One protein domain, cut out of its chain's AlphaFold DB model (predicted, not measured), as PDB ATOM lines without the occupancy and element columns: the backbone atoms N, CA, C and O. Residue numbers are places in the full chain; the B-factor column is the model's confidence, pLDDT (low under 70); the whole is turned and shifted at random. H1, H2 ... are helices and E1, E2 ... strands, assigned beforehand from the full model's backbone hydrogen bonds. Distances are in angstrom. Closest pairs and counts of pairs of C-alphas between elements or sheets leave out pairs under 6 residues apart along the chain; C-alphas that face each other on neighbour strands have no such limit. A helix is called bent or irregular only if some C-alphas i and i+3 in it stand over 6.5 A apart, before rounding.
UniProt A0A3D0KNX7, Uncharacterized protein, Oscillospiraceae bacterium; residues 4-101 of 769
ATOM      1  N   GLN A   4       3.739 154.843 -37.753       85.31
ATOM      2  CA  GLN A   4       4.670 155.690 -38.504       85.31
ATOM      3  C   GLN A   4       6.124 155.454 -38.083       85.31
ATOM      4  O   GLN A   4       6.976 155.234 -38.944       85.31
ATOM      5  N   ALA A   5       6.390 155.431 -36.773       87.31
ATOM      6  CA  ALA A   5       7.713 155.132 -36.234       87.31
ATOM      7  C   ALA A   5       8.164 153.715 -36.616       87.31
ATOM      8  O   ALA A   5       9.293 153.530 -37.060       87.31
ATOM      9  N   LEU A   6       7.266 152.723 -36.545       88.75
ATOM     10  CA  LEU A   6       7.555 151.361 -37.001       88.75
ATOM     11  C   LEU A   6       7.935 151.327 -38.488       88.75
ATOM     12  O   LEU A   6       8.923 150.697 -38.858       88.75
ATOM     13  N   TYR A   7       7.157 151.996 -39.342       88.81
ATOM     14  CA  TYR A   7       7.424 152.065 -40.777       88.81
ATOM     15  C   TYR A   7       8.791 152.699 -41.069       88.81
ATOM     16  O   TYR A   7       9.553 152.162 -41.877       88.81
ATOM     17  N   ALA A   8       9.117 153.812 -40.405       88.00
ATOM     18  CA  ALA A   8      10.400 154.490 -40.562       88.00
ATOM     19  C   ALA A   8      11.568 153.626 -40.062       88.00
ATOM     20  O   ALA A   8      12.566 153.483 -40.769       88.00
ATOM     21  N   ALA A   9      11.406 152.981 -38.904       88.81
ATOM     22  CA  ALA A   9      12.375 152.054 -38.329       88.81
ATOM     23  C   ALA A   9      12.636 150.840 -39.228       88.81
ATOM     24  O   ALA A   9      13.787 150.473 -39.458       88.81
ATOM     25  N   TRP A  10      11.581 150.237 -39.778       89.00
ATOM     26  CA  TRP A  10      11.694 149.089 -40.675       89.00
ATOM     27  C   TRP A  10      12.419 149.441 -41.977       89.00
ATOM     28  O   TRP A  10      13.306 148.713 -42.420       89.00
ATOM     29  N   ASN A  11      12.082 150.591 -42.563       87.69
ATOM     30  CA  ASN A  11      12.664 151.046 -43.824       87.69
ATOM     31  C   ASN A  11      13.988 151.804 -43.657       87.69
ATOM     32  O   ASN A  11      14.569 152.216 -44.661       87.69
ATOM     33  N   LYS A  12      14.472 151.979 -42.418       87.56
ATOM     34  CA  LYS A  12      15.699 152.721 -42.082       87.56
ATOM     35  C   LYS A  12      15.686 154.147 -42.636       87.56
ATOM     36  O   LYS A  12      16.644 154.598 -43.260       87.56
ATOM     37  N   GLN A  13      14.571 154.844 -42.439       87.50
ATOM     38  CA  GLN A  13      14.350 156.196 -42.946       87.50
ATOM     39  C   GLN A  13      14.292 157.213 -41.810       87.50
ATOM     40  O   GLN A  13      13.960 156.889 -40.672       87.50
ATOM     41  N   LYS A  14      14.592 158.467 -42.143       85.12
ATOM     42  CA  LYS A  14      14.337 159.591 -41.246       85.12
ATOM     43  C   LYS A  14      12.837 159.849 -41.198       85.12
ATOM     44  O   LYS A  14      12.204 159.952 -42.250       85.12
ATOM     45  N   LEU A  15      12.288 159.951 -39.999       80.12
ATOM     46  CA  LEU A  15      10.913 160.354 -39.777       80.12
ATOM     47  C   LEU A  15      10.917 161.823 -39.370       80.12
ATOM     48  O   LEU A  15      11.423 162.173 -38.311       80.12
ATOM     49  N   SER A  16      10.369 162.671 -40.235       72.44
ATOM     50  CA  SER A  16      10.016 164.039 -39.876       72.44
ATOM     51  C   SER A  16       8.551 164.043 -39.461       72.44
ATOM     52  O   SER A  16       7.655 164.078 -40.313       72.44
ATOM     53  N   THR A  17       8.297 163.947 -38.168       61.62
ATOM     54  CA  THR A  17       6.966 164.164 -37.613       61.62
ATOM     55  C   THR A  17       6.823 165.648 -37.338       61.62
ATOM     56  O   THR A  17       7.630 166.252 -36.640       61.62
ATOM     57  N   GLN A  18       5.809 166.268 -37.937       52.91
ATOM     58  CA  GLN A  18       5.327 167.514 -37.363       52.91
ATOM     59  C   GLN A  18       4.748 167.153 -36.005       52.91
ATOM     60  O   GLN A  18       3.978 166.190 -35.916       52.91
ATOM     61  N   ASP A  19       5.118 167.912 -34.981       48.44
ATOM     62  CA  ASP A  19       4.431 167.823 -33.702       48.44
ATOM     63  C   ASP A  19       2.933 167.945 -33.981       48.44
ATOM     64  O   ASP A  19       2.521 168.669 -34.896       48.44
ATOM     65  N   GLU A  20       2.093 167.252 -33.213       41.22
ATOM     66  CA  GLU A  20       0.631 167.284 -33.404       41.22
ATOM     67  C   GLU A  20       0.050 168.719 -33.390       41.22
ATOM     68  O   GLU A  20      -1.089 168.945 -33.804       41.22
ATOM     69  N   ASP A  21       0.850 169.684 -32.935       39.16
ATOM     70  CA  ASP A  21       0.556 171.100 -32.798       39.16
ATOM     71  C   ASP A  21       1.057 171.968 -33.980       39.16
ATOM     72  O   ASP A  21       0.720 173.148 -34.048       39.16
ATOM     73  N   GLY A  22       1.800 171.407 -34.946       42.75
ATOM     74  CA  GLY A  22       2.242 172.077 -36.182       42.75
ATOM     75  C   GLY A  22       3.313 173.166 -36.010       42.75
ATOM     76  O   GLY A  22       3.683 173.808 -36.993       42.75
ATOM     77  N   GLU A  23       3.802 173.377 -34.785       38.97
ATOM     78  CA  GLU A  23       4.753 174.440 -34.423       38.97
ATOM     79  C   GLU A  23       6.218 173.957 -34.341       38.97
ATOM     80  O   GLU A  23       7.131 174.784 -34.342       38.97
ATOM     81  N   GLY A  24       6.461 172.640 -34.371       49.25
ATOM     82  CA  GLY A  24       7.791 172.022 -34.373       49.25
ATOM     83  C   GLY A  24       7.880 170.804 -35.298       49.25
ATOM     84  O   GLY A  24       6.870 170.206 -35.679       49.25
ATOM     85  N   THR A  25       9.096 170.484 -35.752       50.69
ATOM     86  CA  THR A  25       9.381 169.271 -36.538       50.69
ATOM     87  C   THR A  25      10.354 168.406 -35.748       50.69
ATOM     88  O   THR A  25      11.545 168.719 -35.683       50.69
ATOM     89  N   GLU A  26       9.858 167.328 -35.152       61.12
ATOM     90  CA  GLU A  26      10.704 166.289 -34.580       61.12
ATOM     91  C   GLU A  26      11.265 165.428 -35.714       61.12
ATOM     92  O   GLU A  26      10.535 164.826 -36.504       61.12
ATOM     93  N   ASN A  27      12.593 165.418 -35.826       74.50
ATOM     94  CA  ASN A  27      13.309 164.602 -36.795       74.50
ATOM     95  C   ASN A  27      13.980 163.441 -36.068       74.50
ATOM     96  O   ASN A  27      15.019 163.614 -35.430       74.50
ATOM     97  N   GLU A  28      13.410 162.253 -36.210       79.94
ATOM     98  CA  GLU A  28      13.979 161.016 -35.688       79.94
ATOM     99  C   GLU A  28      14.719 160.273 -36.810       79.94
ATOM    100  O   GLU A  28      14.181 160.046 -37.897       79.94
ATOM    101  N   ASP A  29      15.980 159.898 -36.573       84.56
ATOM    102  CA  ASP A  29      16.804 159.186 -37.555       84.56
ATOM    103  C   ASP A  29      16.892 157.692 -37.230       84.56
ATOM    104  O   ASP A  29      17.598 157.275 -36.311       84.56
ATOM    105  N   TYR A  30      16.204 156.875 -38.029       85.12
ATOM    106  CA  TYR A  30      16.205 155.423 -37.885       85.12
ATOM    107  C   TYR A  30      17.180 154.699 -38.827       85.12
ATOM    108  O   TYR A  30      17.178 153.469 -38.884       85.12
ATOM    109  N   THR A  31      18.032 155.412 -39.572       85.69
ATOM    110  CA  THR A  31      18.926 154.803 -40.582       85.69
ATOM    111  C   THR A  31      19.862 153.730 -40.008       85.69
ATOM    112  O   THR A  31      20.127 152.717 -40.661       85.69
ATOM    113  N   GLY A  32      20.329 153.916 -38.770       82.25
ATOM    114  CA  GLY A  32      21.185 152.972 -38.043       82.25
ATOM    115  C   GLY A  32      20.448 152.016 -37.098       82.25
ATOM    116  O   GLY A  32      21.098 151.213 -36.427       82.25
ATOM    117  N   PHE A  33      19.120 152.096 -37.002       87.38
ATOM    118  CA  PHE A  33      18.355 151.353 -36.005       87.38
ATOM    119  C   PHE A  33      18.011 149.939 -36.495       87.38
ATOM    120  O   PHE A  33      17.333 149.753 -37.505       87.38
ATOM    121  N   ASP A  34      18.472 148.919 -35.769       86.81
ATOM    122  CA  ASP A  34      18.079 147.526 -36.008       86.81
ATOM    123  C   ASP A  34      16.896 147.162 -35.107       86.81
ATOM    124  O   ASP A  34      17.052 146.746 -33.951       86.81
ATOM    125  N   LEU A  35      15.695 147.340 -35.655       87.88
ATOM    126  CA  LEU A  35      14.443 147.088 -34.953       87.88
ATOM    127  C   LEU A  35      14.334 145.630 -34.470       87.88
ATOM    128  O   LEU A  35      14.002 145.396 -33.311       87.88
ATOM    129  N   ILE A  36      14.656 144.640 -35.311       88.06
ATOM    130  CA  ILE A  36      14.502 143.217 -34.959       88.06
ATOM    131  C   ILE A  36      15.465 142.826 -33.842       88.06
ATOM    132  O   ILE A  36      15.058 142.176 -32.874       88.06
ATOM    133  N   LYS A  37      16.735 143.231 -33.946       87.56
ATOM    134  CA  LYS A  37      17.728 142.959 -32.903       87.56
ATOM    135  C   LYS A  37      17.328 143.606 -31.581       87.56
ATOM    136  O   LYS A  37      17.467 142.967 -30.539       87.56
ATOM    137  N   THR A  38      16.804 144.829 -31.622       89.00
ATOM    138  CA  THR A  38      16.367 145.559 -30.424       89.00
ATOM    139  C   THR A  38      15.197 144.856 -29.738       89.00
ATOM    140  O   THR A  38      15.276 144.575 -28.545       89.00
ATOM    141  N   ILE A  39      14.160 144.479 -30.492       88.12
ATOM    142  CA  ILE A  39      12.987 143.755 -29.971       88.12
ATOM    143  C   ILE A  39      13.393 142.409 -29.349       88.12
ATOM    144  O   ILE A  39      12.982 142.096 -28.230       88.12
ATOM    145  N   LYS A  40      14.252 141.638 -30.034       85.94
ATOM    146  CA  LYS A  40      14.754 140.349 -29.526       85.94
ATOM    147  C   LYS A  40      15.611 140.514 -28.270       85.94
ATOM    148  O   LYS A  40      15.445 139.749 -27.326       85.94
ATOM    149  N   SER A  41      16.493 141.513 -28.236       89.69
ATOM    150  CA  SER A  41      17.365 141.778 -27.079       89.69
ATOM    151  C   SER A  41      16.575 142.253 -25.860       89.69
ATOM    152  O   SER A  41      16.936 141.930 -24.733       89.69
ATOM    153  N   ALA A  42      15.471 142.971 -26.081       90.00
ATOM    154  CA  ALA A  42      14.543 143.383 -25.033       90.00
ATOM    155  C   ALA A  42      13.644 142.237 -24.522       90.00
ATOM    156  O   ALA A  42      12.897 142.430 -23.567       90.00
ATOM    157  N   GLY A  43      13.688 141.050 -25.144       88.56
ATOM    158  CA  GLY A  43      12.888 139.894 -24.731       88.56
ATOM    159  C   GLY A  43      11.381 140.072 -24.942       88.56
ATOM    160  O   GLY A  43      10.585 139.436 -24.250       88.56
ATOM    161  N   ILE A  44      10.974 140.937 -25.875       88.69
ATOM    162  CA  ILE A  44       9.560 141.201 -26.159       88.69
ATOM    163  C   ILE A  44       8.954 139.978 -26.852       88.69
ATOM    164  O   ILE A  44       9.408 139.563 -27.917       88.69
ATOM    165  N   ARG A  45       7.910 139.413 -26.240       89.75
ATOM    166  CA  ARG A  45       7.191 138.223 -26.728       89.75
ATOM    167  C   ARG A  45       5.736 138.486 -27.098       89.75
ATOM    168  O   ARG A  45       5.057 137.570 -27.535       89.75
ATOM    169  N   THR A  46       5.246 139.709 -26.924       91.50
ATOM    170  CA  THR A  46       3.848 140.053 -27.200       91.50
ATOM    171  C   THR A  46       3.780 141.385 -27.920       91.50
ATOM    172  O   THR A  46       4.435 142.343 -27.510       91.50
ATOM    173  N   ILE A  47       2.990 141.439 -28.989       89.75
ATOM    174  CA  ILE A  47       2.740 142.646 -29.770       89.75
ATOM    175  C   ILE A  47       1.239 142.902 -29.759       89.75
ATOM    176  O   ILE A  47       0.457 142.074 -30.222       89.75
ATOM    177  N   CYS A  48       0.859 144.062 -29.231       92.06
ATOM    178  CA  CYS A  48      -0.512 144.545 -29.271       92.06
ATOM    179  C   CYS A  48      -0.667 145.500 -30.457       92.06
ATOM    180  O   CYS A  48       0.006 146.531 -30.511       92.06
ATOM    181  N   LEU A  49      -1.530 145.151 -31.405       90.81
ATOM    182  CA  LEU A  49      -1.949 146.011 -32.501       90.81
ATOM    183  C   LEU A  49      -3.249 146.692 -32.096       90.81
ATOM    184  O   LEU A  49      -4.267 146.028 -31.939       90.81
ATOM    185  N   ASP A  50      -3.209 148.005 -31.928       88.75
ATOM    186  CA  ASP A  50      -4.392 148.802 -31.618       88.75
ATOM    187  C   ASP A  50      -4.897 149.491 -32.890       88.75
ATOM    188  O   ASP A  50      -4.104 150.091 -33.622       88.75
ATOM    189  N   GLU A  51      -6.187 149.350 -33.198       84.62
ATOM    190  CA  GLU A  51      -6.873 150.019 -34.314       84.62
ATOM    191  C   GLU A  51      -6.168 149.843 -35.687       84.62
ATOM    192  O   GLU A  51      -6.176 150.719 -36.556       84.62
ATOM    193  N   ALA A  52      -5.565 148.667 -35.921       84.44
ATOM    194  CA  ALA A  52      -4.773 148.364 -37.124       84.44
ATOM    195  C   ALA A  52      -5.559 148.450 -38.448       84.44
ATOM    196  O   ALA A  52      -4.971 148.485 -39.525       84.44
ATOM    197  N   HIS A  53      -6.889 148.519 -38.392       77.06
ATOM    198  CA  HIS A  53      -7.737 148.701 -39.568       77.06
ATOM    199  C   HIS A  53      -7.651 150.114 -40.175       77.06
ATOM    200  O   HIS A  53      -8.066 150.310 -41.313       77.06
ATOM    201  N   HIS A  54      -7.083 151.093 -39.463       76.38
ATOM    202  CA  HIS A  54      -6.806 152.433 -39.996       76.38
ATOM    203  C   HIS A  54      -5.478 152.528 -40.769       76.38
ATOM    204  O   HIS A  54      -5.101 153.608 -41.237       76.38
ATOM    205  N   LEU A  55      -4.729 151.426 -40.884       78.75
ATOM    206  CA  LEU A  55      -3.411 151.429 -41.506       78.75
ATOM    207  C   LEU A  55      -3.469 151.785 -42.993       78.75
ATOM    208  O   LEU A  55      -4.232 151.227 -43.778       78.75
ATOM    209  N   ARG A  56      -2.564 152.677 -43.408       78.69
ATOM    210  CA  ARG A  56      -2.271 152.885 -44.830       78.69
ATOM    211  C   ARG A  56      -1.533 151.670 -45.382       78.69
ATOM    212  O   ARG A  56      -0.731 151.060 -44.678       78.69
ATOM    213  N   SER A  57      -1.714 151.390 -46.671       79.31
ATOM    214  CA  SER A  57      -1.161 150.197 -47.327       79.31
ATOM    215  C   SER A  57       0.353 150.035 -47.150       79.31
ATOM    216  O   SER A  57       0.823 148.927 -46.919       79.31
ATOM    217  N   GLU A  58       1.124 151.125 -47.204       82.75
ATOM    218  CA  GLU A  58       2.582 151.066 -46.999       82.75
ATOM    219  C   GLU A  58       2.966 150.746 -45.547       82.75
ATOM    220  O   GLU A  58       3.890 149.973 -45.304       82.75
ATOM    221  N   TRP A  59       2.234 151.286 -44.568       86.62
ATOM    222  CA  TRP A  59       2.472 150.985 -43.151       86.62
ATOM    223  C   TRP A  59       2.085 149.546 -42.821       86.62
ATOM    224  O   TRP A  59       2.811 148.872 -42.095       86.62
ATOM    225  N   GLN A  60       0.990 149.063 -43.409       84.56
ATOM    226  CA  GLN A  60       0.580 147.671 -43.299       84.56
ATOM    227  C   GLN A  60       1.652 146.721 -43.850       84.56
ATOM    228  O   GLN A  60       2.028 145.785 -43.153       84.56
ATOM    229  N   ARG A  61       2.208 146.977 -45.043       86.25
ATOM    230  CA  ARG A  61       3.272 146.127 -45.613       86.25
ATOM    231  C   ARG A  61       4.508 146.056 -44.721       86.25
ATOM    232  O   ARG A  61       5.049 144.971 -44.521       86.25
ATOM    233  N   SER A  62       4.957 147.191 -44.180       87.62
ATOM    234  CA  SER A  62       6.092 147.198 -43.247       87.62
ATOM    235  C   SER A  62       5.779 146.430 -41.965       87.62
ATOM    236  O   SER A  62       6.631 145.693 -41.477       87.62
ATOM    237  N   LEU A  63       4.559 146.560 -41.435       89.00
ATOM    238  CA  LEU A  63       4.115 145.822 -40.255       89.00
ATOM    239  C   LEU A  63       4.058 144.308 -40.514       89.00
ATOM    240  O   LEU A  63       4.579 143.541 -39.710       89.00
ATOM    241  N   GLU A  64       3.497 143.876 -41.643       88.31
ATOM    242  CA  GLU A  64       3.465 142.465 -42.050       88.31
ATOM    243  C   GLU A  64       4.882 141.901 -42.203       88.31
ATOM    244  O   GLU A  64       5.183 140.823 -41.694       88.31
ATOM    245  N   ALA A  65       5.784 142.639 -42.856       88.06
ATOM    246  CA  ALA A  65       7.176 142.231 -43.021       88.06
ATOM    247  C   ALA A  65       7.908 142.119 -41.671       88.06
ATOM    248  O   ALA A  65       8.632 141.148 -41.438       88.06
ATOM    249  N   PHE A  66       7.671 143.068 -40.763       89.06
ATOM    250  CA  PHE A  66       8.206 143.055 -39.405       89.06
ATOM    251  C   PHE A  66       7.702 141.856 -38.589       89.06
ATOM    252  O   PHE A  66       8.511 141.136 -38.000       89.06
ATOM    253  N   ILE A  67       6.391 141.593 -38.591       88.12
ATOM    254  CA  ILE A  67       5.789 140.451 -37.884       88.12
ATOM    255  C   ILE A  67       6.319 139.132 -38.458       88.12
ATOM    256  O   ILE A  67       6.762 138.262 -37.706       88.12
ATOM    257  N   ASN A  68       6.374 139.004 -39.787       87.56
ATOM    258  CA  ASN A  68       6.911 137.817 -40.453       87.56
ATOM    259  C   ASN A  68       8.385 137.562 -40.092       87.56
ATOM    260  O   ASN A  68       8.786 136.411 -39.927       87.56
ATOM    261  N   ALA A  69       9.189 138.616 -39.917       87.06
ATOM    262  CA  ALA A  69      10.589 138.502 -39.506       87.06
ATOM    263  C   ALA A  69      10.772 138.080 -38.034       87.06
ATOM    264  O   ALA A  69      11.800 137.490 -37.679       87.06
ATOM    265  N   LEU A  70       9.794 138.363 -37.169       85.12
ATOM    266  CA  LEU A  70       9.758 137.853 -35.794       85.12
ATOM    267  C   LEU A  70       9.266 136.398 -35.733       85.12
ATOM    268  O   LEU A  70       9.680 135.648 -34.845       85.12
ATOM    269  N   GLY A  71       8.450 135.976 -36.700       79.81
ATOM    270  CA  GLY A  71       7.934 134.613 -36.805       79.81
ATOM    271  C   GLY A  71       7.112 134.201 -35.578       79.81
ATOM    272  O   GLY A  71       6.575 135.032 -34.854       79.81
ATOM    273  N   SER A  72       7.061 132.900 -35.287       76.25
ATOM    274  CA  SER A  72       6.282 132.327 -34.174       76.25
ATOM    275  C   SER A  72       6.854 132.600 -32.772       76.25
ATOM    276  O   SER A  72       6.451 131.952 -31.808       76.25
ATOM    277  N   SER A  73       7.827 133.506 -32.641       77.44
ATOM    278  CA  SER A  73       8.443 133.858 -31.354       77.44
ATOM    279  C   SER A  73       7.646 134.895 -30.553       77.44
ATOM    280  O   SER A  73       7.972 135.149 -29.392       77.44
ATOM    281  N   VAL A  74       6.600 135.468 -31.159       85.25
ATOM    282  CA  VAL A  74       5.752 136.503 -30.566       85.25
ATOM    283  C   VAL A  74       4.270 136.137 -30.648       85.25
ATOM    284  O   VAL A  74       3.802 135.592 -31.644       85.25
ATOM    285  N   THR A  75       3.528 136.466 -29.596       88.75
ATOM    286  CA  THR A  75       2.065 136.413 -29.558       88.75
ATOM    287  C   THR A  75       1.500 137.741 -30.048       88.75
ATOM    288  O   THR A  75       1.886 138.802 -29.551       88.75
ATOM    289  N   MET A  76       0.567 137.682 -30.992       88.31
ATOM    290  CA  MET A  76      -0.140 138.853 -31.506       88.31
ATOM    291  C   MET A  76      -1.476 139.017 -30.782       88.31
ATOM    292  O   MET A  76      -2.205 138.044 -30.612       88.31
ATOM    293  N   ILE A  77      -1.795 140.243 -30.374       90.62
ATOM    294  CA  ILE A  77      -3.118 140.631 -29.878       90.62
ATOM    295  C   ILE A  77      -3.567 141.813 -30.729       90.62
ATOM    296  O   ILE A  77      -2.887 142.834 -30.742       90.62
ATOM    297  N   ALA A  78      -4.674 141.685 -31.454       89.25
ATOM    298  CA  ALA A  78      -5.242 142.777 -32.238       89.25
ATOM    299  C   ALA A  78      -6.525 143.276 -31.568       89.25
ATOM    300  O   ALA A  78      -7.445 142.499 -31.329       89.25
ATOM    301  N   LEU A  79      -6.580 144.568 -31.263       88.62
ATOM    302  CA  LEU A  79      -7.711 145.216 -30.614       88.62
ATOM    303  C   LEU A  79      -8.347 146.207 -31.585       88.62
ATOM    304  O   LEU A  79      -7.663 146.974 -32.265       88.62
ATOM    305  N   THR A  80      -9.671 146.163 -31.676       81.94
ATOM    306  CA  THR A  80     -10.447 147.148 -32.426       81.94
ATOM    307  C   THR A  80     -11.818 147.310 -31.791       81.94
ATOM    308  O   THR A  80     -12.481 146.322 -31.470       81.94
ATOM    309  N   ALA A  81     -12.263 148.552 -31.625       73.62
ATOM    310  CA  ALA A  81     -13.653 148.844 -31.274       73.62
ATOM    311  C   ALA A  81     -14.559 148.941 -32.517       73.62
ATOM    312  O   ALA A  81     -15.787 148.886 -32.409       73.62
ATOM    313  N   THR A  82     -13.967 149.110 -33.702       71.56
ATOM    314  CA  THR A  82     -14.680 149.328 -34.966       71.56
ATOM    315  C   THR A  82     -14.108 148.465 -36.086       71.56
ATOM    316  O   THR A  82     -13.470 148.982 -36.999       71.56
ATOM    317  N   PRO A  83     -14.313 147.137 -36.045       68.75
ATOM    318  CA  PRO A  83     -13.893 146.260 -37.137       68.75
ATOM    319  C   PRO A  83     -14.468 146.748 -38.483       68.75
ATOM    320  O   PRO A  83     -15.627 147.168 -38.534       68.75
ATOM    321  N   PRO A  84     -13.698 146.702 -39.587       68.50
ATOM    322  CA  PRO A  84     -14.071 147.327 -40.856       68.50
ATOM    323  C   PRO A  84     -15.079 146.471 -41.652       68.50
ATOM    324  O   PRO A  84     -14.818 146.073 -42.786       68.50
ATOM    325  N   TYR A  85     -16.230 146.146 -41.056       64.81
ATOM    326  CA  TYR A  85     -17.250 145.266 -41.645       64.81
ATOM    327  C   TYR A  85     -17.838 145.800 -42.963       64.81
ATOM    328  O   TYR A  85     -18.320 145.014 -43.777       64.81
ATOM    329  N   ASP A  86     -17.796 147.114 -43.177       55.44
ATOM    330  CA  ASP A  86     -18.292 147.817 -44.365       55.44
ATOM    331  C   ASP A  86     -17.202 148.111 -45.411       55.44
ATOM    332  O   ASP A  86     -17.481 148.746 -46.430       55.44
ATOM    333  N   SER A  87     -15.967 147.665 -45.168       61.78
ATOM    334  CA  SER A  87     -14.840 147.896 -46.073       61.78
ATOM    335  C   SER A  87     -14.935 147.081 -47.363       61.78
ATOM    336  O   SER A  87     -15.646 146.074 -47.463       61.78
ATOM    337  N   ALA A  88     -14.196 147.514 -48.388       63.12
ATOM    338  CA  ALA A  88     -14.114 146.758 -49.630       63.12
ATOM    339  C   ALA A  88     -13.551 145.345 -49.355       63.12
ATOM    340  O   ALA A  88     -12.664 145.198 -48.513       63.12
ATOM    341  N   PRO A  89     -13.958 144.295 -50.099       63.69
ATOM    342  CA  PRO A  89     -13.476 142.928 -49.860       63.69
ATOM    343  C   PRO A  89     -11.947 142.786 -49.837       63.69
ATOM    344  O   PRO A  89     -11.406 141.915 -49.159       63.69
ATOM    345  N   THR A  90     -11.238 143.643 -50.576       65.44
ATOM    346  CA  THR A  90      -9.772 143.721 -50.579       65.44
ATOM    347  C   THR A  90      -9.204 144.249 -49.265       65.44
ATOM    348  O   THR A  90      -8.224 143.697 -48.779       65.44
ATOM    349  N   GLU A  91      -9.818 145.284 -48.689       66.44
ATOM    350  CA  GLU A  91      -9.420 145.885 -47.409       66.44
ATOM    351  C   GLU A  91      -9.732 144.936 -46.255       66.44
ATOM    352  O   GLU A  91      -8.859 144.673 -45.431       66.44
ATOM    353  N   TRP A  92     -10.916 144.316 -46.260       70.88
ATOM    354  CA  TRP A  92     -11.266 143.268 -45.301       70.88
ATOM    355  C   TRP A  92     -10.268 142.107 -45.338       70.88
ATOM    356  O   TRP A  92      -9.784 141.667 -44.300       70.88
ATOM    357  N   LYS A  93      -9.917 141.623 -46.537       70.69
ATOM    358  CA  LYS A  93      -8.937 140.540 -46.698       70.69
ATOM    359  C   LYS A  93      -7.551 140.945 -46.199       70.69
ATOM    360  O   LYS A  93      -6.863 140.118 -45.611       70.69
ATOM    361  N   ALA A  94      -7.143 142.189 -46.438       69.69
ATOM    362  CA  ALA A  94      -5.876 142.716 -45.953       69.69
ATOM    363  C   ALA A  94      -5.864 142.794 -44.415       69.69
ATOM    364  O   ALA A  94      -4.933 142.298 -43.789       69.69
ATOM    365  N   TYR A  95      -6.920 143.338 -43.805       77.88
ATOM    366  CA  TYR A  95      -7.085 143.395 -42.350       77.88
ATOM    367  C   TYR A  95      -7.085 141.997 -41.716       77.88
ATOM    368  O   TYR A  95      -6.348 141.744 -40.766       77.88
ATOM    369  N   HIS A  96      -7.854 141.073 -42.295       76.50
ATOM    370  CA  HIS A  96      -7.946 139.679 -41.860       76.50
ATOM    371  C   HIS A  96      -6.614 138.933 -42.000       76.50
ATOM    372  O   HIS A  96      -6.230 138.189 -41.106       76.50
ATOM    373  N   SER A  97      -5.857 139.182 -43.072       77.69
ATOM    374  CA  SER A  97      -4.525 138.592 -43.256       77.69
ATOM    375  C   SER A  97      -3.514 139.059 -42.206       77.69
ATOM    376  O   SER A  97      -2.583 138.316 -41.905       77.69
ATOM    377  N   LEU A  98      -3.666 140.282 -41.691       82.62
ATOM    378  CA  LEU A  98      -2.785 140.852 -40.674       82.62
ATOM    379  C   LEU A  98      -3.196 140.430 -39.255       82.62
ATOM    380  O   LEU A  98      -2.344 140.043 -38.460       82.62
ATOM    381  N   CYS A  99      -4.485 140.551 -38.930       83.56
ATOM    382  CA  CYS A  99      -4.991 140.388 -37.566       83.56
ATOM    383  C   CYS A  99      -5.482 138.967 -37.262       83.56
ATOM    384  O   CYS A  99      -5.570 138.607 -36.094       83.56
ATOM    385  N   GLY A 100      -5.772 138.162 -38.286       77.00
ATOM    386  CA  GLY A 100      -6.392 136.847 -38.137       77.00
ATOM    387  C   GLY A 100      -7.919 136.900 -38.036       77.00
ATOM    388  O   GLY A 100      -8.561 137.910 -38.341       77.00
ATOM    389  N   ASP A 101      -8.506 135.766 -37.646       72.25
ATOM    390  CA  ASP A 101      -9.928 135.675 -37.310       72.25
ATOM    391  C   ASP A 101     -10.233 136.449 -36.014       72.25
ATOM    392  O   ASP A 101      -9.368 136.634 -35.165       72.25
TER     393      ASP A 101
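This is residues 4 to 101 of the 769 residues of an uncharacterized protein of Oscillospiraceae bacterium (UniProt A0A3D0KNX7). The longest helix, H3, runs through the middle, with H1 packed steeply across one side of it and H4 beside it on another side, near a small two-strand sheet of E3 and E4. From H1 the hairpin of E1 and E2 reaches away to one corner of the whole, farthest from the middle. The printed part has 98 residues, with four named helices and four named strands in the order H1, E1, E2, H2, E3, H3, E4, H4; the class is mixed, helices and strands. The pair E1 and E2 is antiparallel and the pair E3 and E4 is parallel. The whole is only just compact, close to loose, with a radius of gyration of the C-alphas of 14.9 A, and spans 37 by 35 by 20 A.

H1 is residues 4 to 11, beginning at C-alpha 4 (4.670, 155.690, -38.504). E1 is residues 14 to 18 and E2 residues 25 to 29, each 12.6 A long. H2 is residues 35 to 41 and E3 residues 46 to 50. H3, residues 57 to 73, begins at C-alpha 57 (-1.161, 150.197, -47.327) and is 24.8 A long. It has a kink of 36 degrees near residue 67 and is irregular, with C-alphas 69 and 72 at 9.2 A. E4 is residues 75 to 79. H4, residues 89 to 99, is 15.2 A long and ends at C-alpha 99 (-4.991, 140.388, -37.566).

H1 touches H3, closest at the C-alphas of Tyr 7 and Trp 59, 5.6 A, at a steep tilt of 69.9 degrees, only just short of about perpendicular. The closest C-alphas of H1 and E1 are those of Ala 8 and Leu 15, 5.9 A. In the hairpin E1 and E2, N 15 and O 28 are within hydrogen-bond range at 2.8 A. H2 only just touches residues 66 to 70 of H3, with 3 pairs of C-alphas within 8 A, the closest those of Ile 36 and Leu 70, 7.2 A. E3, H3 and E4 form a strand-helix-strand unit, two parallel neighbour strands with a helix between them in the chain, with a right-handed crossover; N 49 and O 77 are within range at 2.8 A. H3 and H4 are close but not clearly touching, the closest C-alphas being those of Glu 64 and Leu 98, 6.6 A. The closest C-alphas of E4 and H4 are those of Ala 78 and Cys 99, 5.8 A. In H1, H2 and H4 every O i to N i+4 pair is within hydrogen-bond range; in H3, 11 of 13 are.

The two C-alphas farthest apart are those of Glu 23 and Ser 72, 42.1 A. The printed part has no cut, and no link is long. The mean pLDDT of the printed part is 78.7; residues 17 to 26, 83 to 91 and 94 are under 70.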